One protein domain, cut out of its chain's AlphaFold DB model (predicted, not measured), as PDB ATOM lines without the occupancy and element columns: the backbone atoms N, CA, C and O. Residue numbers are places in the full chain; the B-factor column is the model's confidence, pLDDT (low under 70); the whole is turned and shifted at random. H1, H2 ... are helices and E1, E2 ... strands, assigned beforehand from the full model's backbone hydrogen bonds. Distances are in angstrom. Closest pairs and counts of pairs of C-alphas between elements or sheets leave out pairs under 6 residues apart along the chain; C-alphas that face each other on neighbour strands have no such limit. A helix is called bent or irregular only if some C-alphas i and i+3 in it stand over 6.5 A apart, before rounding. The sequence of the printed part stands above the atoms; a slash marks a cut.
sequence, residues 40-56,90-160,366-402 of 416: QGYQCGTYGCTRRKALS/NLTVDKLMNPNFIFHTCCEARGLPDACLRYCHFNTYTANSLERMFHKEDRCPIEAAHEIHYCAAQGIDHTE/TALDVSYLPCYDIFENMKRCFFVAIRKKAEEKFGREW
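AT A GLANCE: This is residues 40 to 56, 90 to 160 and 366 to 402 of the 416 residues of the protein "DB domain-containing protein" of Ancylostoma ceylanicum (UniProt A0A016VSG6). Two crossed helices, H2 and H5, make the core; the long helix H7 runs past one side of them, and a small two-strand hairpin, E1 and E2, lies on the far side, next to H3. H4 and H6 lie side by side near the first residues of H7, and short H1 packs on H7 toward its other end. The printed part has 125 residues with two strands, antiparallel in the order E1 - E2, then seven helices, H1 to H7; the class is mostly helix. The whole is compact, with a radius of gyration of the C-alphas of 15.5 A and spans of 46 by 40 by 23 A.

IN THESE COORDINATES: Find C-alpha 42 at (-57.622, -38.151, 26.709), where E1, residues 42 to 45, begins; E2 is residues 48 to 51. Beyond the first cut come H1, residues 93 to 97, H2, residues 99 to 109 and 15.4 A long, and H3, residues 114 to 117. H4 is residues 127 to 134, 10.4 A, and H5 residues 142 to 153, 17.6 A. After the second cut find H6, residues 370 to 376, 10.8 A, and H7, residues 379 to 401, which runs 34.1 A to C-alpha 401 at (-41.778, -6.886, 40.532). H6 and H7 are irregular, with C-alphas 371 and 374 7.2 A apart and 397 and 400 7.3 A apart; H5 is only just so, with 143 and 146 6.7 A apart. H7 has a kink of 35 degrees near residue 395.

HOW THE PARTS SIT: Look first at the hairpin of E1 and E2, where N 43 and O 50 are 2.7 A apart and N 50 and O 43 2.8 A. From there, the closest C-alphas of E2 and H3 are those of Thr 50 and Asp 114, 6.8 A. H3 only just touches the hub H2, with 3 pairs of C-alphas within 8 A, the closest Cys 107 and Leu 117, 6.5 A. H2 touches residues 147 to 152 of H5 at a steep tilt of 51 degrees, opposite ways, the closest C-alphas being those of Phe 103 and Ala 152, 5.3 A. Residues 152 to 153 of H5 touch residues 383 to 390 of H7, closest at Ala 153 and Phe 386, 4.9 A between C-alphas. Residues 391 to 398 of H7 touch H1, the C-alphas of Met 97 and Ala 394 coming closest at 5.1 A. H4 and H5 form a helical hairpin, closest at the C-alphas of Met 133 and Ile 142, 5.0 A. H4 touches H6 at a shallow tilt of 21 degrees, opposite ways, with the C-alphas of Ala 127 and Tyr 376 closest, 5.3 A. Every O i to N i+4 pair is within hydrogen-bond range in H1, H2 and H4, against 6 of 8 in H5, 16 of 19 in H7 and 0 of 3 in H6, where 3 of 4 O i to N i+3 pairs are; H3 is too short for an i+4 pair.

THE WHOLE: The C-alphas farthest apart are those of Val 370 and Glu 401, 47.3 A. Residues 57 to 89 are not printed, and C-alphas 56 and 90 are 14.9 A apart across that cut; residues 161 to 365 are not printed either, with 25.9 A from C-alpha 160 to C-alpha 366. Of the links that are printed whole, none is long. Mean pLDDT of the printed part is 71.1; 47 residues are under 70, among them residues 90 to 97, 153 to 160 and 385 to 402.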
ATOM      1  N   GLN A  40     -59.753 -42.935  28.717       75.00
ATOM      2  CA  GLN A  40     -60.549 -42.004  29.521       75.00
ATOM      3  C   GLN A  40     -59.651 -40.888  30.079       75.00
ATOM      4  O   GLN A  40     -58.585 -41.146  30.630       75.00
ATOM      5  N   GLY A  41     -60.068 -39.632  29.894       72.88
ATOM      6  CA  GLY A  41     -59.241 -38.470  30.224       72.88
ATOM      7  C   GLY A  41     -58.277 -38.033  29.114       72.88
ATOM      8  O   GLY A  41     -57.488 -37.131  29.360       72.88
ATOM      9  N   TYR A  42     -58.356 -38.597  27.901       77.12
ATOM     10  CA  TYR A  42     -57.622 -38.151  26.709       77.12
ATOM     11  C   TYR A  42     -58.578 -37.793  25.547       77.12
ATOM     12  O   TYR A  42     -59.709 -38.285  25.458       77.12
ATOM     13  N   GLN A  43     -58.184 -36.864  24.680       79.38
ATOM     14  CA  GLN A  43     -58.913 -36.400  23.496       79.38
ATOM     15  C   GLN A  43     -58.068 -36.649  22.243       79.38
ATOM     16  O   GLN A  43     -56.848 -36.570  22.291       79.38
ATOM     17  N   CYS A  44     -58.712 -36.977  21.124       76.25
ATOM     18  CA  CYS A  44     -58.007 -37.112  19.853       76.25
ATOM     19  C   CYS A  44     -57.672 -35.725  19.287       76.25
ATOM     20  O   CYS A  44     -58.565 -34.884  19.169       76.25
ATOM     21  N   GLY A  45     -56.404 -35.502  18.952       71.06
ATOM     22  CA  GLY A  45     -55.890 -34.293  18.314       71.06
ATOM     23  C   GLY A  45     -55.057 -34.613  17.071       71.06
ATOM     24  O   GLY A  45     -54.909 -35.769  16.679       71.06
ATOM     25  N   THR A  46     -54.485 -33.575  16.459       72.94
ATOM     26  CA  THR A  46     -53.779 -33.653  15.166       72.94
ATOM     27  C   THR A  46     -52.628 -34.662  15.150       72.94
ATOM     28  O   THR A  46     -52.402 -35.300  14.128       72.94
ATOM     29  N   TYR A  47     -51.943 -34.853  16.283       74.56
ATOM     30  CA  TYR A  47     -50.770 -35.734  16.414       74.56
ATOM     31  C   TYR A  47     -51.030 -36.968  17.295       74.56
ATOM     32  O   TYR A  47     -50.087 -37.638  17.709       74.56
ATOM     33  N   GLY A  48     -52.298 -37.267  17.609       77.81
ATOM     34  CA  GLY A  48     -52.701 -38.431  18.402       77.81
ATOM     35  C   GLY A  48     -53.491 -38.067  19.658       77.81
ATOM     36  O   GLY A  48     -54.151 -37.032  19.722       77.81
ATOM     37  N   CYS A  49     -53.457 -38.942  20.664       79.19
ATOM     38  CA  CYS A  49     -54.207 -38.756  21.906       79.19
ATOM     39  C   CYS A  49     -53.507 -37.781  22.859       79.19
ATOM     40  O   CYS A  49     -52.352 -37.978  23.234       79.19
ATOM     41  N   THR A  50     -54.236 -36.762  23.301       79.25
ATOM     42  CA  THR A  50     -53.758 -35.677  24.164       79.25
ATOM     43  C   THR A  50     -54.530 -35.690  25.475       79.25
ATOM     44  O   THR A  50     -55.714 -36.024  25.502       79.25
ATOM     45  N   ARG A  51     -53.889 -35.384  26.604       72.81
ATOM     46  CA  ARG A  51     -54.555 -35.466  27.910       72.81
ATOM     47  C   ARG A  51     -55.574 -34.332  28.075       72.81
ATOM     48  O   ARG A  51     -55.233 -33.160  27.959       72.81
ATOM     49  N   ARG A  52     -56.823 -34.663  28.413       63.06
ATOM     50  CA  ARG A  52     -57.862 -33.694  28.791       63.06
ATOM     51  C   ARG A  52     -57.501 -33.103  30.152       63.06
ATOM     52  O   ARG A  52     -57.673 -33.756  31.181       63.06
ATOM     53  N   LYS A  53     -57.024 -31.859  30.179       59.09
ATOM     54  CA  LYS A  53     -57.042 -31.039  31.397       59.09
ATOM     55  C   LYS A  53     -58.375 -30.297  31.442       59.09
ATOM     56  O   LYS A  53     -58.718 -29.585  30.503       59.09
ATOM     57  N   ALA A  54     -59.129 -30.473  32.525       42.41
ATOM     58  CA  ALA A  54     -60.261 -29.609  32.820       42.41
ATOM     59  C   ALA A  54     -59.703 -28.224  33.165       42.41
ATOM     60  O   ALA A  54     -59.265 -27.986  34.290       42.41
ATOM     61  N   LEU A  55     -59.652 -27.333  32.179       40.78
ATOM     62  CA  LEU A  55     -59.444 -25.921  32.447       40.78
ATOM     63  C   LEU A  55     -60.721 -25.436  33.143       40.78
ATOM     64  O   LEU A  55     -61.784 -25.368  32.531       40.78
ATOM     65  N   SER A  56     -60.642 -25.180  34.450       32.66
ATOM     66  CA  SER A  56     -61.687 -24.462  35.180       32.66
ATOM     67  C   SER A  56     -61.996 -23.145  34.459       32.66
ATOM     68  O   SER A  56     -61.099 -22.544  33.864       32.66
ATOM     69  N   ASN A  90     -50.651 -21.464  43.240       44.50
ATOM     70  CA  ASN A  90     -49.322 -22.105  43.159       44.50
ATOM     71  C   ASN A  90     -48.438 -21.933  41.904       44.50
ATOM     72  O   ASN A  90     -47.592 -22.796  41.621       44.50
ATOM     73  N   LEU A  91     -48.543 -20.815  41.190       51.69
ATOM     74  CA  LEU A  91     -47.505 -20.406  40.243       51.69
ATOM     75  C   LEU A  91     -46.583 -19.381  40.906       51.69
ATOM     76  O   LEU A  91     -46.968 -18.236  41.116       51.69
ATOM     77  N   THR A  92     -45.374 -19.806  41.275       58.66
ATOM     78  CA  THR A  92     -44.330 -18.875  41.713       58.66
ATOM     79  C   THR A  92     -43.842 -18.077  40.506       58.66
ATOM     80  O   THR A  92     -43.776 -18.613  39.395       58.66
ATOM     81  N   VAL A  93     -43.486 -16.807  40.710       54.84
ATOM     82  CA  VAL A  93     -42.889 -15.951  39.668       54.84
ATOM     83  C   VAL A  93     -41.678 -16.646  39.024       54.84
ATOM     84  O   VAL A  93     -41.515 -16.594  37.809       54.84
ATOM     85  N   ASP A  94     -40.932 -17.448  39.791       55.03
ATOM     86  CA  ASP A  94     -39.828 -18.288  39.302       55.03
ATOM     87  C   ASP A  94     -40.224 -19.252  38.174       55.03
ATOM     88  O   ASP A  94     -39.456 -19.474  37.236       55.03
ATOM     89  N   LYS A  95     -41.433 -19.831  38.229       61.75
ATOM     90  CA  LYS A  95     -41.938 -20.699  37.153       61.75
ATOM     91  C   LYS A  95     -42.266 -19.879  35.909       61.75
ATOM     92  O   LYS A  95     -41.947 -20.309  34.807       61.75
ATOM     93  N   LEU A  96     -42.831 -18.684  36.081       58.22
ATOM     94  CA  LEU A  96     -43.147 -17.758  34.986       58.22
ATOM     95  C   LEU A  96     -41.905 -17.146  34.328       58.22
ATOM     96  O   LEU A  96     -41.985 -16.707  33.185       58.22
ATOM     97  N   MET A  97     -40.757 -17.159  35.010       58.59
ATOM     98  CA  MET A  97     -39.471 -16.724  34.460       58.59
ATOM     99  C   MET A  97     -38.645 -17.849  33.827       58.59
ATOM    100  O   MET A  97     -37.657 -17.577  33.146       58.59
ATOM    101  N   ASN A  98     -39.035 -19.112  34.013       74.00
ATOM    102  CA  ASN A  98     -38.276 -20.256  33.527       74.00
ATOM    103  C   ASN A  98     -38.617 -20.580  32.052       74.00
ATOM    104  O   ASN A  98     -39.733 -21.029  31.774       74.00
ATOM    105  N   PRO A  99     -37.666 -20.465  31.099       71.69
ATOM    106  CA  PRO A  99     -37.935 -20.734  29.684       71.69
ATOM    107  C   PRO A  99     -38.430 -22.155  29.398       71.69
ATOM    108  O   PRO A  99     -39.259 -22.349  28.512       71.69
ATOM    109  N   ASN A 100     -37.972 -23.148  30.167       82.38
ATOM    110  CA  ASN A 100     -38.423 -24.534  30.035       82.38
ATOM    111  C   ASN A 100     -39.879 -24.707  30.481       82.38
ATOM    112  O   ASN A 100     -40.590 -25.524  29.901       82.38
ATOM    113  N   PHE A 101     -40.326 -23.946  31.482       79.62
ATOM    114  CA  PHE A 101     -41.715 -23.972  31.938       79.62
ATOM    115  C   PHE A 101     -42.648 -23.304  30.919       79.62
ATOM    116  O   PHE A 101     -43.699 -23.853  30.589       79.62
ATOM    117  N   ILE A 102     -42.240 -22.154  30.372       72.00
ATOM    118  CA  ILE A 102     -42.991 -21.425  29.336       72.00
ATOM    119  C   ILE A 102     -43.129 -22.288  28.071       72.00
ATOM    120  O   ILE A 102     -44.229 -22.439  27.534       72.00
ATOM    121  N   PHE A 103     -42.030 -22.902  27.623       79.88
ATOM    122  CA  PHE A 103     -42.010 -23.795  26.465       79.88
ATOM    123  C   PHE A 103     -42.951 -24.999  26.655       79.88
ATOM    124  O   PHE A 103     -43.832 -25.231  25.823       79.88
ATOM    125  N   HIS A 104     -42.842 -25.700  27.787       82.81
ATOM    126  CA  HIS A 104     -43.705 -26.838  28.109       82.81
ATOM    127  C   HIS A 104     -45.187 -26.457  28.155       82.81
ATOM    128  O   HIS A 104     -46.033 -27.148  27.589       82.81
ATOM    129  N   THR A 105     -45.510 -25.319  28.771       75.38
ATOM    130  CA  THR A 105     -46.893 -24.838  28.883       75.38
ATOM    131  C   THR A 105     -47.497 -24.513  27.513       75.38
ATOM    132  O   THR A 105     -48.663 -24.820  27.268       75.38
ATOM    133  N   CYS A 106     -46.709 -23.954  26.588       75.75
ATOM    134  CA  CYS A 106     -47.152 -23.736  25.209       75.75
ATOM    135  C   CYS A 106     -47.475 -25.059  24.500       75.75
ATOM    136  O   CYS A 106     -48.529 -25.178  23.876       75.75
ATOM    137  N   CYS A 107     -46.614 -26.070  24.632       81.50
ATOM    138  CA  CYS A 107     -46.849 -27.378  24.025       81.50
ATOM    139  C   CYS A 107     -48.129 -28.052  24.534       81.50
ATOM    140  O   CYS A 107     -48.886 -28.625  23.749       81.50
ATOM    141  N   GLU A 108     -48.385 -27.962  25.842       80.44
ATOM    142  CA  GLU A 108     -49.625 -28.461  26.437       80.44
ATOM    143  C   GLU A 108     -50.845 -27.716  25.885       80.44
ATOM    144  O   GLU A 108     -51.826 -28.345  25.490       80.44
ATOM    145  N   ALA A 109     -50.775 -26.383  25.803       71.94
ATOM    146  CA  ALA A 109     -51.864 -25.554  25.290       71.94
ATOM    147  C   ALA A 109     -52.183 -25.832  23.810       71.94
ATOM    148  O   ALA A 109     -53.330 -25.687  23.391       71.94
ATOM    149  N   ARG A 110     -51.187 -26.260  23.026       72.44
ATOM    150  CA  ARG A 110     -51.353 -26.654  21.617       72.44
ATOM    151  C   ARG A 110     -51.765 -28.115  21.429       72.44
ATOM    152  O   ARG A 110     -51.946 -28.551  20.298       72.44
ATOM    153  N   GLY A 111     -51.951 -28.861  22.520       74.62
ATOM    154  CA  GLY A 111     -52.421 -30.242  22.466       74.62
ATOM    155  C   GLY A 111     -51.394 -31.187  21.849       74.62
ATOM    156  O   GLY A 111     -51.747 -32.023  21.023       74.62
ATOM    157  N   LEU A 112     -50.119 -31.064  22.219       82.38
ATOM    158  CA  LEU A 112     -49.133 -32.088  21.879       82.38
ATOM    159  C   LEU A 112     -49.327 -33.347  22.748       82.38
ATOM    160  O   LEU A 112     -49.673 -33.228  23.926       82.38
ATOM    161  N   PRO A 113     -49.131 -34.563  22.198       83.12
ATOM    162  CA  PRO A 113     -49.261 -35.804  22.959       83.12
ATOM    163  C   PRO A 113     -48.134 -35.934  23.993       83.12
ATOM    164  O   PRO A 113     -47.047 -35.387  23.804       83.12
ATOM    165  N   ASP A 114     -48.346 -36.724  25.049       83.88
ATOM    166  CA  ASP A 114     -47.379 -36.890  26.152       83.88
ATOM    167  C   ASP A 114     -45.989 -37.350  25.665       83.88
ATOM    168  O   ASP A 114     -44.958 -36.941  26.201       83.88
ATOM    169  N   ALA A 115     -45.952 -38.150  24.592       86.38
ATOM    170  CA  ALA A 115     -44.715 -38.568  23.936       86.38
ATOM    171  C   ALA A 115     -43.889 -37.387  23.396       86.38
ATOM    172  O   ALA A 115     -42.667 -37.481  23.351       86.38
ATOM    173  N   CYS A 116     -44.536 -36.285  23.015       86.94
ATOM    174  CA  CYS A 116     -43.899 -35.061  22.539       86.94
ATOM    175  C   CYS A 116     -43.641 -34.047  23.657       86.94
ATOM    176  O   CYS A 116     -42.651 -33.324  23.591       86.94
ATOM    177  N   LEU A 117     -44.457 -34.027  24.719       87.38
ATOM    178  CA  LEU A 117     -44.268 -33.110  25.854       87.38
ATOM    179  C   LEU A 117     -42.908 -33.284  26.546       87.38
ATOM    180  O   LEU A 117     -42.324 -32.307  27.010       87.38
ATOM    181  N   ARG A 118     -42.333 -34.496  26.526       87.88
ATOM    182  CA  ARG A 118     -40.966 -34.749  27.027       87.88
ATOM    183  C   ARG A 118     -39.877 -33.958  26.291       87.88
ATOM    184  O   ARG A 118     -38.801 -33.751  26.846       87.88
ATOM    185  N   TYR A 119     -40.156 -33.521  25.063       88.56
ATOM    186  CA  TYR A 119     -39.290 -32.665  24.251       88.56
ATOM    187  C   TYR A 119     -39.648 -31.185  24.365       88.56
ATOM    188  O   TYR A 119     -39.016 -30.352  23.735       88.56
ATOM    189  N   CYS A 120     -40.613 -30.803  25.197       87.19
ATOM    190  CA  CYS A 120     -40.954 -29.399  25.397       87.19
ATOM    191  C   CYS A 120     -40.101 -28.728  26.482       87.19
ATOM    192  O   CYS A 120     -40.583 -27.940  27.295       87.19
ATOM    193  N   HIS A 121     -38.804 -29.042  26.465       86.38
ATOM    194  CA  HIS A 121     -37.754 -28.396  27.242       86.38
ATOM    195  C   HIS A 121     -36.504 -28.229  26.368       86.38
ATOM    196  O   HIS A 121     -36.127 -29.128  25.620       86.38
ATOM    197  N   PHE A 122     -35.804 -27.102  26.499       80.69
ATOM    198  CA  PHE A 122     -34.581 -26.807  25.745       80.69
ATOM    199  C   PHE A 122     -33.457 -27.821  25.997       80.69
ATOM    200  O   PHE A 122     -32.631 -28.057  25.113       80.69
ATOM    201  N   ASN A 123     -33.451 -28.434  27.185       81.62
ATOM    202  CA  ASN A 123     -32.443 -29.412  27.597       81.62
ATOM    203  C   ASN A 123     -32.677 -30.803  26.988       81.62
ATOM    204  O   ASN A 123     -31.727 -31.556  26.813       81.62
ATOM    205  N   THR A 124     -33.931 -31.167  26.708       83.44
ATOM    206  CA  THR A 124     -34.296 -32.506  26.209       83.44
ATOM    207  C   THR A 124     -34.549 -32.520  24.709       83.44
ATOM    208  O   THR A 124     -34.436 -33.572  24.079       83.44
ATOM    209  N   TYR A 125     -34.858 -31.363  24.127       85.12
ATOM    210  CA  TYR A 125     -35.043 -31.201  22.696       85.12
ATOM    211  C   TYR A 125     -33.712 -30.943  22.006       85.12
ATOM    212  O   TYR A 125     -33.313 -29.799  21.856       85.12
ATOM    213  N   THR A 126     -32.979 -31.987  21.645       84.00
ATOM    214  CA  THR A 126     -31.654 -31.910  21.004       84.00
ATOM    215  C   THR A 126     -31.693 -32.382  19.551       84.00
ATOM    216  O   THR A 126     -32.680 -32.996  19.136       84.00
ATOM    217  N   ALA A 127     -30.615 -32.156  18.792       79.81
ATOM    218  CA  ALA A 127     -30.460 -32.694  17.433       79.81
ATOM    219  C   ALA A 127     -30.742 -34.211  17.382       79.81
ATOM    220  O   ALA A 127     -31.633 -34.650  16.662       79.81
ATOM    221  N   ASN A 128     -30.126 -34.992  18.280       83.25
ATOM    222  CA  ASN A 128     -30.357 -36.439  18.383       83.25
ATOM    223  C   ASN A 128     -31.823 -36.795  18.683       83.25
ATOM    224  O   ASN A 128     -32.307 -37.856  18.297       83.25
ATOM    225  N   SER A 129     -32.550 -35.948  19.423       84.62
ATOM    226  CA  SER A 129     -33.974 -36.190  19.666       84.62
ATOM    227  C   SER A 129     -34.800 -36.027  18.390       84.62
ATOM    228  O   SER A 129     -35.679 -36.848  18.147       84.62
ATOM    229  N   LEU A 130     -34.470 -35.033  17.561       81.88
ATOM    230  CA  LEU A 130     -35.095 -34.807  16.259       81.88
ATOM    231  C   LEU A 130     -34.739 -35.895  15.248       81.88
ATOM    232  O   LEU A 130     -35.624 -36.362  14.538       81.88
ATOM    233  N   GLU A 131     -33.490 -36.355  15.225       81.56
ATOM    234  CA  GLU A 131     -33.062 -37.472  14.374       81.56
ATOM    235  C   GLU A 131     -33.838 -38.755  14.683       81.56
ATOM    236  O   GLU A 131     -34.340 -39.412  13.772       81.56
ATOM    237  N   ARG A 132     -34.039 -39.083  15.967       85.19
ATOM    238  CA  ARG A 132     -34.855 -40.247  16.359       85.19
ATOM    239  C   ARG A 132     -36.325 -40.102  15.959       85.19
ATOM    240  O   ARG A 132     -36.947 -41.093  15.576       85.19
ATOM    241  N   MET A 133     -36.883 -38.889  16.023       84.50
ATOM    242  CA  MET A 133     -38.233 -38.618  15.506       84.50
ATOM    243  C   MET A 133     -38.280 -38.804  13.985       84.50
ATOM    244  O   MET A 133     -39.207 -39.425  13.469       84.50
ATOM    245  N   PHE A 134     -37.260 -38.321  13.270       82.19
ATOM    246  CA  PHE A 134     -37.140 -38.429  11.816       82.19
ATOM    247  C   PHE A 134     -37.028 -39.890  11.351       82.19
ATOM    248  O   PHE A 134     -37.723 -40.301  10.422       82.19
ATOM    249  N   HIS A 135     -36.231 -40.706  12.046       83.75
ATOM    250  CA  HIS A 135     -36.107 -42.144  11.785       83.75
ATOM    251  C   HIS A 135     -37.310 -42.970  12.264       83.75
ATOM    252  O   HIS A 135     -37.331 -44.183  12.067       83.75
ATOM    253  N   LYS A 136     -38.330 -42.336  12.865       82.38
ATOM    254  CA  LYS A 136     -39.505 -43.002  13.462       82.38
ATOM    255  C   LYS A 136     -39.141 -44.026  14.546       82.38
ATOM    256  O   LYS A 136     -39.925 -44.923  14.846       82.38
ATOM    257  N   GLU A 137     -37.963 -43.880  15.144       87.25
ATOM    258  CA  GLU A 137     -37.540 -44.640  16.325       87.25
ATOM    259  C   GLU A 137     -38.209 -44.093  17.593       87.25
ATOM    260  O   GLU A 137     -38.321 -44.778  18.612       87.25
ATOM    261  N   ASP A 138     -38.671 -42.842  17.526       86.69
ATOM    262  CA  ASP A 138     -39.334 -42.149  18.613       86.69
ATOM    263  C   ASP A 138     -40.865 -42.296  18.597       86.69
ATOM    264  O   ASP A 138     -41.496 -42.441  17.552       86.69
ATOM    265  N   ARG A 139     -41.488 -42.216  19.782       85.38
ATOM    266  CA  ARG A 139     -42.956 -42.221  19.920       85.38
ATOM    267  C   ARG A 139     -43.581 -40.867  19.573       85.38
ATOM    268  O   ARG A 139     -44.785 -40.816  19.339       85.38
ATOM    269  N   CYS A 140     -42.805 -39.782  19.608       84.62
ATOM    270  CA  CYS A 140     -43.247 -38.478  19.131       84.62
ATOM    271  C   CYS A 140     -43.092 -38.411  17.601       84.62
ATOM    272  O   CYS A 140     -41.974 -38.573  17.108       84.62
ATOM    273  N   PRO A 141     -44.177 -38.177  16.841       84.56
ATOM    274  CA  PRO A 141     -44.096 -38.029  15.391       84.56
ATOM    275  C   PRO A 141     -43.277 -36.794  14.995       84.56
ATOM    276  O   PRO A 141     -43.418 -35.735  15.611       84.56
ATOM    277  N   ILE A 142     -42.472 -36.890  13.931       82.44
ATOM    278  CA  ILE A 142     -41.704 -35.751  13.394       82.44
ATOM    279  C   ILE A 142     -42.620 -34.605  12.945       82.44
ATOM    280  O   ILE A 142     -42.242 -33.437  12.998       82.44
ATOM    281  N   GLU A 143     -43.866 -34.914  12.586       80.00
ATOM    282  CA  GLU A 143     -44.897 -33.935  12.275       80.00
ATOM    283  C   GLU A 143     -45.169 -33.004  13.458       80.00
ATOM    284  O   GLU A 143     -45.498 -31.855  13.223       80.00
ATOM    285  N   ALA A 144     -44.977 -33.424  14.711       82.88
ATOM    286  CA  ALA A 144     -45.138 -32.548  15.873       82.88
ATOM    287  C   ALA A 144     -43.994 -31.527  16.033       82.88
ATOM    288  O   ALA A 144     -44.154 -30.538  16.752       82.88
ATOM    289  N   ALA A 145     -42.854 -31.720  15.358       82.06
ATOM    290  CA  ALA A 145     -41.661 -30.893  15.538       82.06
ATOM    291  C   ALA A 145     -41.902 -29.409  15.228       82.06
ATOM    292  O   ALA A 145     -41.317 -28.551  15.879       82.06
ATOM    293  N   HIS A 146     -42.785 -29.073  14.283       72.62
ATOM    294  CA  HIS A 146     -43.083 -27.667  13.986       72.62
ATOM    295  C   HIS A 146     -43.816 -26.962  15.136       72.62
ATOM    296  O   HIS A 146     -43.534 -25.796  15.398       72.62
ATOM    297  N   GLU A 147     -44.699 -27.657  15.860       73.69
ATOM    298  CA  GLU A 147     -45.364 -27.093  17.041       73.69
ATOM    299  C   GLU A 147     -44.386 -26.931  18.200       73.69
ATOM    300  O   GLU A 147     -44.418 -25.934  18.923       73.69
ATOM    301  N   ILE A 148     -43.466 -27.886  18.336       81.56
ATOM    302  CA  ILE A 148     -42.385 -27.826  19.314       81.56
ATOM    303  C   ILE A 148     -41.452 -26.643  18.986       81.56
ATOM    304  O   ILE A 148     -41.153 -25.846  19.871       81.56
ATOM    305  N   HIS A 149     -41.061 -26.445  17.720       76.25
ATOM    306  CA  HIS A 149     -40.273 -25.284  17.277       76.25
ATOM    307  C   HIS A 149     -40.995 -23.957  17.516       76.25
ATOM    308  O   HIS A 149     -40.397 -23.015  18.037       76.25
ATOM    309  N   TYR A 150     -42.281 -23.891  17.173       72.00
ATOM    310  CA  TYR A 150     -43.109 -22.712  17.399       72.00
ATOM    311  C   TYR A 150     -43.158 -22.348  18.889       72.00
ATOM    312  O   TYR A 150     -42.902 -21.204  19.264       72.00
ATOM    313  N   CYS A 151     -43.414 -23.330  19.757       75.81
ATOM    314  CA  CYS A 151     -43.464 -23.121  21.200       75.81
ATOM    315  C   CYS A 151     -42.097 -22.806  21.816       75.81
ATOM    316  O   CYS A 151     -42.016 -21.975  22.722       75.81
ATOM    317  N   ALA A 152     -41.017 -23.397  21.306       77.69
ATOM    318  CA  ALA A 152     -39.660 -23.072  21.734       77.69
ATOM    319  C   ALA A 152     -39.314 -21.602  21.457       77.69
ATOM    320  O   ALA A 152     -38.493 -21.027  22.157       77.69
ATOM    321  N   ALA A 153     -39.955 -20.974  20.475       66.62
ATOM    322  CA  ALA A 153     -39.658 -19.613  20.050       66.62
ATOM    323  C   ALA A 153     -40.794 -18.600  20.279       66.62
ATOM    324  O   ALA A 153     -40.662 -17.421  19.947       66.62
ATOM    325  N   GLN A 154     -41.892 -19.047  20.894       64.81
ATOM    326  CA  GLN A 154     -43.056 -18.248  21.300       64.81
ATOM    327  C   GLN A 154     -43.796 -17.527  20.157       64.81
ATOM    328  O   GLN A 154     -44.648 -16.685  20.433       64.81
ATOM    329  N   GLY A 155     -43.510 -17.839  18.887       54.78
ATOM    330  CA  GLY A 155     -44.215 -17.264  17.734       54.78
ATOM    331  C   GLY A 155     -44.016 -15.755  17.530       54.78
ATOM    332  O   GLY A 155     -44.953 -15.078  17.108       54.78
ATOM    333  N   ILE A 156     -42.836 -15.198  17.851       50.97
ATOM    334  CA  ILE A 156     -42.607 -13.737  17.844       50.97
ATOM    335  C   ILE A 156     -41.741 -13.257  16.667       50.97
ATOM    336  O   ILE A 156     -40.820 -13.918  16.195       50.97
ATOM    337  N   ASP A 157     -42.060 -12.037  16.238       38.53
ATOM    338  CA  ASP A 157     -41.539 -11.279  15.109       38.53
ATOM    339  C   ASP A 157     -40.433 -10.281  15.576       38.53
ATOM    340  O   ASP A 157     -40.717  -9.247  16.179       38.53
ATOM    341  N   HIS A 158     -39.147 -10.571  15.328       48.56
ATOM    342  CA  HIS A 158     -37.956  -9.945  15.962       48.56
ATOM    343  C   HIS A 158     -37.493  -8.552  15.449       48.56
ATOM    344  O   HIS A 158     -36.298  -8.283  15.325       48.56
ATOM    345  N   THR A 159     -38.386  -7.601  15.152       36.44
ATOM    346  CA  THR A 159     -37.944  -6.285  14.606       36.44
ATOM    347  C   THR A 159     -37.208  -5.385  15.592       36.44
ATOM    348  O   THR A 159     -36.543  -4.452  15.149       36.44
ATOM    349  N   GLU A 160     -37.349  -5.610  16.896       40.59
ATOM    350  CA  GLU A 160     -36.841  -4.695  17.931       40.59
ATOM    351  C   GLU A 160     -35.465  -5.099  18.493       40.59
ATOM    352  O   GLU A 160     -34.869  -4.366  19.281       40.59
ATOM    353  N   THR A 366     -43.254 -26.425   6.661       62.62
ATOM    354  CA  THR A 366     -42.159 -27.056   5.924       62.62
ATOM    355  C   THR A 366     -42.259 -28.558   6.139       62.62
ATOM    356  O   THR A 366     -42.104 -29.053   7.253       62.62
ATOM    357  N   ALA A 367     -42.575 -29.296   5.075       64.25
ATOM    358  CA  ALA A 367     -42.458 -30.746   5.109       64.25
ATOM    359  C   ALA A 367     -40.966 -31.079   5.220       64.25
ATOM    360  O   ALA A 367     -40.209 -30.842   4.279       64.25
ATOM    361  N   LEU A 368     -40.545 -31.540   6.396       67.06
ATOM    362  CA  LEU A 368     -39.157 -31.899   6.650       67.06
ATOM    363  C   LEU A 368     -38.865 -33.225   5.947       67.06
ATOM    364  O   LEU A 368     -39.432 -34.258   6.293       67.06
ATOM    365  N   ASP A 369     -38.005 -33.170   4.937       71.94
ATOM    366  CA  ASP A 369     -37.495 -34.330   4.211       71.94
ATOM    367  C   ASP A 369     -36.009 -34.574   4.526       71.94
ATOM    368  O   ASP A 369     -35.372 -33.827   5.271       71.94
ATOM    369  N   VAL A 370     -35.432 -35.621   3.931       73.88
ATOM    370  CA  VAL A 370     -34.012 -35.983   4.104       73.88
ATOM    371  C   VAL A 370     -33.039 -34.853   3.739       73.88
ATOM    372  O   VAL A 370     -31.907 -34.851   4.214       73.88
ATOM    373  N   SER A 371     -33.453 -33.868   2.932       74.62
ATOM    374  CA  SER A 371     -32.597 -32.739   2.549       74.62
ATOM    375  C   SER A 371     -32.384 -31.724   3.678       74.62
ATOM    376  O   SER A 371     -31.524 -30.854   3.552       74.62
ATOM    377  N   TYR A 372     -33.126 -31.857   4.781       75.44
ATOM    378  CA  TYR A 372     -32.999 -31.028   5.978       75.44
ATOM    379  C   TYR A 372     -32.119 -31.641   7.072       75.44
ATOM    380  O   TYR A 372     -31.838 -30.952   8.049       75.44
ATOM    381  N   LEU A 373     -31.637 -32.880   6.903       75.94
ATOM    382  CA  LEU A 373     -30.729 -33.525   7.860       75.94
ATOM    383  C   LEU A 373     -29.500 -32.657   8.211       75.94
ATOM    384  O   LEU A 373     -29.237 -32.499   9.399       75.94
ATOM    385  N   PRO A 374     -28.820 -31.981   7.255       80.38
ATOM    386  CA  PRO A 374     -27.676 -31.120   7.582       80.38
ATOM    387  C   PRO A 374     -28.018 -29.911   8.464       80.38
ATOM    388  O   PRO A 374     -27.140 -29.309   9.071       80.38
ATOM    389  N   CYS A 375     -29.292 -29.520   8.537       75.12
ATOM    390  CA  CYS A 375     -29.726 -28.432   9.406       75.12
ATOM    391  C   CYS A 375     -29.811 -28.848  10.878       75.12
ATOM    392  O   CYS A 375     -29.823 -27.980  11.754       75.12
ATOM    393  N   TYR A 376     -29.885 -30.152  11.160       73.25
ATOM    394  CA  TYR A 376     -29.942 -30.662  12.526       73.25
ATOM    395  C   TYR A 376     -28.592 -30.539  13.245       73.25
ATOM    396  O   TYR A 376     -28.577 -30.327  14.455       73.25
ATOM    397  N   ASP A 377     -27.484 -30.488  12.505       67.88
ATOM    398  CA  ASP A 377     -26.145 -30.238  13.055       67.88
ATOM    399  C   ASP A 377     -26.011 -28.834  13.679       67.88
ATOM    400  O   ASP A 377     -25.264 -28.628  14.635       67.88
ATOM    401  N   ILE A 378     -26.781 -27.856  13.182       70.88
ATOM    402  CA  ILE A 378     -26.775 -26.456  13.661       70.88
ATOM    403  C   ILE A 378     -27.974 -26.165  14.587       70.88
ATOM    404  O   ILE A 378     -28.175 -25.050  15.081       70.88
ATOM    405  N   PHE A 379     -28.758 -27.194  14.908       68.06
ATOM    406  CA  PHE A 379     -29.968 -27.082  15.712       68.06
ATOM    407  C   PHE A 379     -29.732 -26.457  17.097       68.06
ATOM    408  O   PHE A 379     -30.535 -25.654  17.576       68.06
ATOM    409  N   GLU A 380     -28.595 -26.756  17.726       69.81
ATOM    410  CA  GLU A 380     -28.218 -26.195  19.027       69.81
ATOM    411  C   GLU A 380     -27.966 -24.676  18.968       69.81
ATOM    412  O   GLU A 380     -28.383 -23.938  19.869       69.81
ATOM    413  N   ASN A 381     -27.378 -24.177  17.873       66.75
ATOM    414  CA  ASN A 381     -27.172 -22.739  17.659       66.75
ATOM    415  C   ASN A 381     -28.512 -22.016  17.487       66.75
ATOM    416  O   ASN A 381     -28.723 -20.937  18.048       66.75
ATOM    417  N   MET A 382     -29.451 -22.646  16.781       66.56
ATOM    418  CA  MET A 382     -30.807 -22.133  16.614       66.56
ATOM    419  C   MET A 382     -31.579 -22.104  17.948       66.56
ATOM    420  O   MET A 382     -32.176 -21.083  18.300       66.56
ATOM    421  N   LYS A 383     -31.513 -23.173  18.752       72.19
ATOM    422  CA  LYS A 383     -32.146 -23.223  20.084       72.19
ATOM    423  C   LYS A 383     -31.635 -22.151  21.037       72.19
ATOM    424  O   LYS A 383     -32.408 -21.637  21.846       72.19
ATOM    425  N   ARG A 384     -30.354 -21.786  20.944       70.94
ATOM    426  CA  ARG A 384     -29.782 -20.710  21.759       70.94
ATOM    427  C   ARG A 384     -30.449 -19.361  21.470       70.94
ATOM    428  O   ARG A 384     -30.753 -18.648  22.427       70.94
ATOM    429  N   CYS A 385     -30.731 -19.035  20.200       65.94
ATOM    430  CA  CYS A 385     -31.505 -17.836  19.833       65.94
ATOM    431  C   CYS A 385     -32.878 -17.844  20.534       65.94
ATOM    432  O   CYS A 385     -33.284 -16.844  21.129       65.94
ATOM    433  N   PHE A 386     -33.569 -18.986  20.518       66.25
ATOM    434  CA  PHE A 386     -34.899 -19.133  21.111       66.25
ATOM    435  C   PHE A 386     -34.889 -19.000  22.640       66.25
ATOM    436  O   PHE A 386     -35.674 -18.236  23.203       66.25
ATOM    437  N   PHE A 387     -33.947 -19.662  23.313       68.19
ATOM    438  CA  PHE A 387     -33.811 -19.604  24.770       68.19
ATOM    439  C   PHE A 387     -33.558 -18.177  25.277       68.19
ATOM    440  O   PHE A 387     -34.216 -17.719  26.216       68.19
ATOM    441  N   VAL A 388     -32.626 -17.454  24.642       67.25
ATOM    442  CA  VAL A 388     -32.282 -16.073  25.019       67.25
ATOM    443  C   VAL A 388     -33.481 -15.141  24.838       67.25
ATOM    444  O   VAL A 388     -33.745 -14.310  25.708       67.25
ATOM    445  N   ALA A 389     -34.239 -15.311  23.752       63.41
ATOM    446  CA  ALA A 389     -35.417 -14.500  23.470       63.41
ATOM    447  C   ALA A 389     -36.545 -14.702  24.497       63.41
ATOM    448  O   ALA A 389     -37.146 -13.718  24.933       63.41
ATOM    449  N   ILE A 390     -36.826 -15.948  24.903       64.50
ATOM    450  CA  ILE A 390     -37.838 -16.229  25.937       64.50
ATOM    451  C   ILE A 390     -37.420 -15.624  27.274       64.50
ATOM    452  O   ILE A 390     -38.218 -14.941  27.915       64.50
ATOM    453  N   ARG A 391     -36.170 -15.863  27.687       67.88
ATOM    454  CA  ARG A 391     -35.674 -15.413  28.989       67.88
ATOM    455  C   ARG A 391     -35.754 -13.895  29.127       67.88
ATOM    456  O   ARG A 391     -36.323 -13.403  30.093       67.88
ATOM    457  N   LYS A 392     -35.273 -13.165  28.118       63.44
ATOM    458  CA  LYS A 392     -35.308 -11.698  28.090       63.44
ATOM    459  C   LYS A 392     -36.734 -11.145  28.209       63.44
ATOM    460  O   LYS A 392     -36.969 -10.214  28.966       63.44
ATOM    461  N   LYS A 393     -37.710 -11.741  27.516       61.81
ATOM    462  CA  LYS A 393     -39.118 -11.314  27.616       61.81
ATOM    463  C   LYS A 393     -39.719 -11.593  28.984       61.81
ATOM    464  O   LYS A 393     -40.509 -10.797  29.485       61.81
ATOM    465  N   ALA A 394     -39.357 -12.720  29.586       58.97
ATOM    466  CA  ALA A 394     -39.796 -13.034  30.935       58.97
ATOM    467  C   ALA A 394     -39.227 -12.029  31.946       58.97
ATOM    468  O   ALA A 394     -39.957 -11.544  32.808       58.97
ATOM    469  N   GLU A 395     -37.961 -11.644  31.781       63.09
ATOM    470  CA  GLU A 395     -37.306 -10.576  32.548       63.09
ATOM    471  C   GLU A 395     -37.975  -9.208  32.333       63.09
ATOM    472  O   GLU A 395     -38.251  -8.505  33.300       63.09
ATOM    473  N   GLU A 396     -38.319  -8.836  31.101       59.84
ATOM    474  CA  GLU A 396     -39.014  -7.572  30.804       59.84
ATOM    475  C   GLU A 396     -40.430  -7.511  31.404       59.84
ATOM    476  O   GLU A 396     -40.860  -6.450  31.874       59.84
ATOM    477  N   LYS A 397     -41.156  -8.638  31.398       56.28
ATOM    478  CA  LYS A 397     -42.551  -8.717  31.856       56.28
ATOM    479  C   LYS A 397     -42.671  -8.868  33.375       56.28
ATOM    480  O   LYS A 397     -43.522  -8.211  33.965       56.28
ATOM    481  N   PHE A 398     -41.813  -9.674  34.005       59.06
ATOM    482  CA  PHE A 398     -41.916 -10.025  35.431       59.06
ATOM    483  C   PHE A 398     -40.747  -9.516  36.290       59.06
ATOM    484  O   PHE A 398     -40.857  -9.462  37.511       59.06
ATOM    485  N   GLY A 399     -39.637  -9.071  35.692       54.31
ATOM    486  CA  GLY A 399     -38.431  -8.666  36.430       54.31
ATOM    487  C   GLY A 399     -38.543  -7.346  37.203       54.31
ATOM    488  O   GLY A 399     -37.739  -7.096  38.097       54.31
ATOM    489  N   ARG A 400     -39.542  -6.493  36.919       51.09
ATOM    490  CA  ARG A 400     -39.763  -5.241  37.680       51.09
ATOM    491  C   ARG A 400     -40.431  -5.448  39.042       51.09
ATOM    492  O   ARG A 400     -40.293  -4.576  39.893       51.09
ATOM    493  N   GLU A 401     -41.110  -6.573  39.258       45.72
ATOM    494  CA  GLU A 401     -41.778  -6.886  40.532       45.72
ATOM    495  C   GLU A 401     -40.820  -7.497  41.576       45.72
ATOM    496  O   GLU A 401     -41.184  -7.631  42.740       45.72
ATOM    497  N   TRP A 402     -39.564  -7.780  41.203       41.94
ATOM    498  CA  TRP A 402     -38.523  -8.339  42.075       41.94
ATOM    499  C   TRP A 402     -37.390  -7.337  42.360       41.94
ATOM    500  O   TRP A 402     -36.209  -7.604  42.146       41.94
TER     501      TRP A 402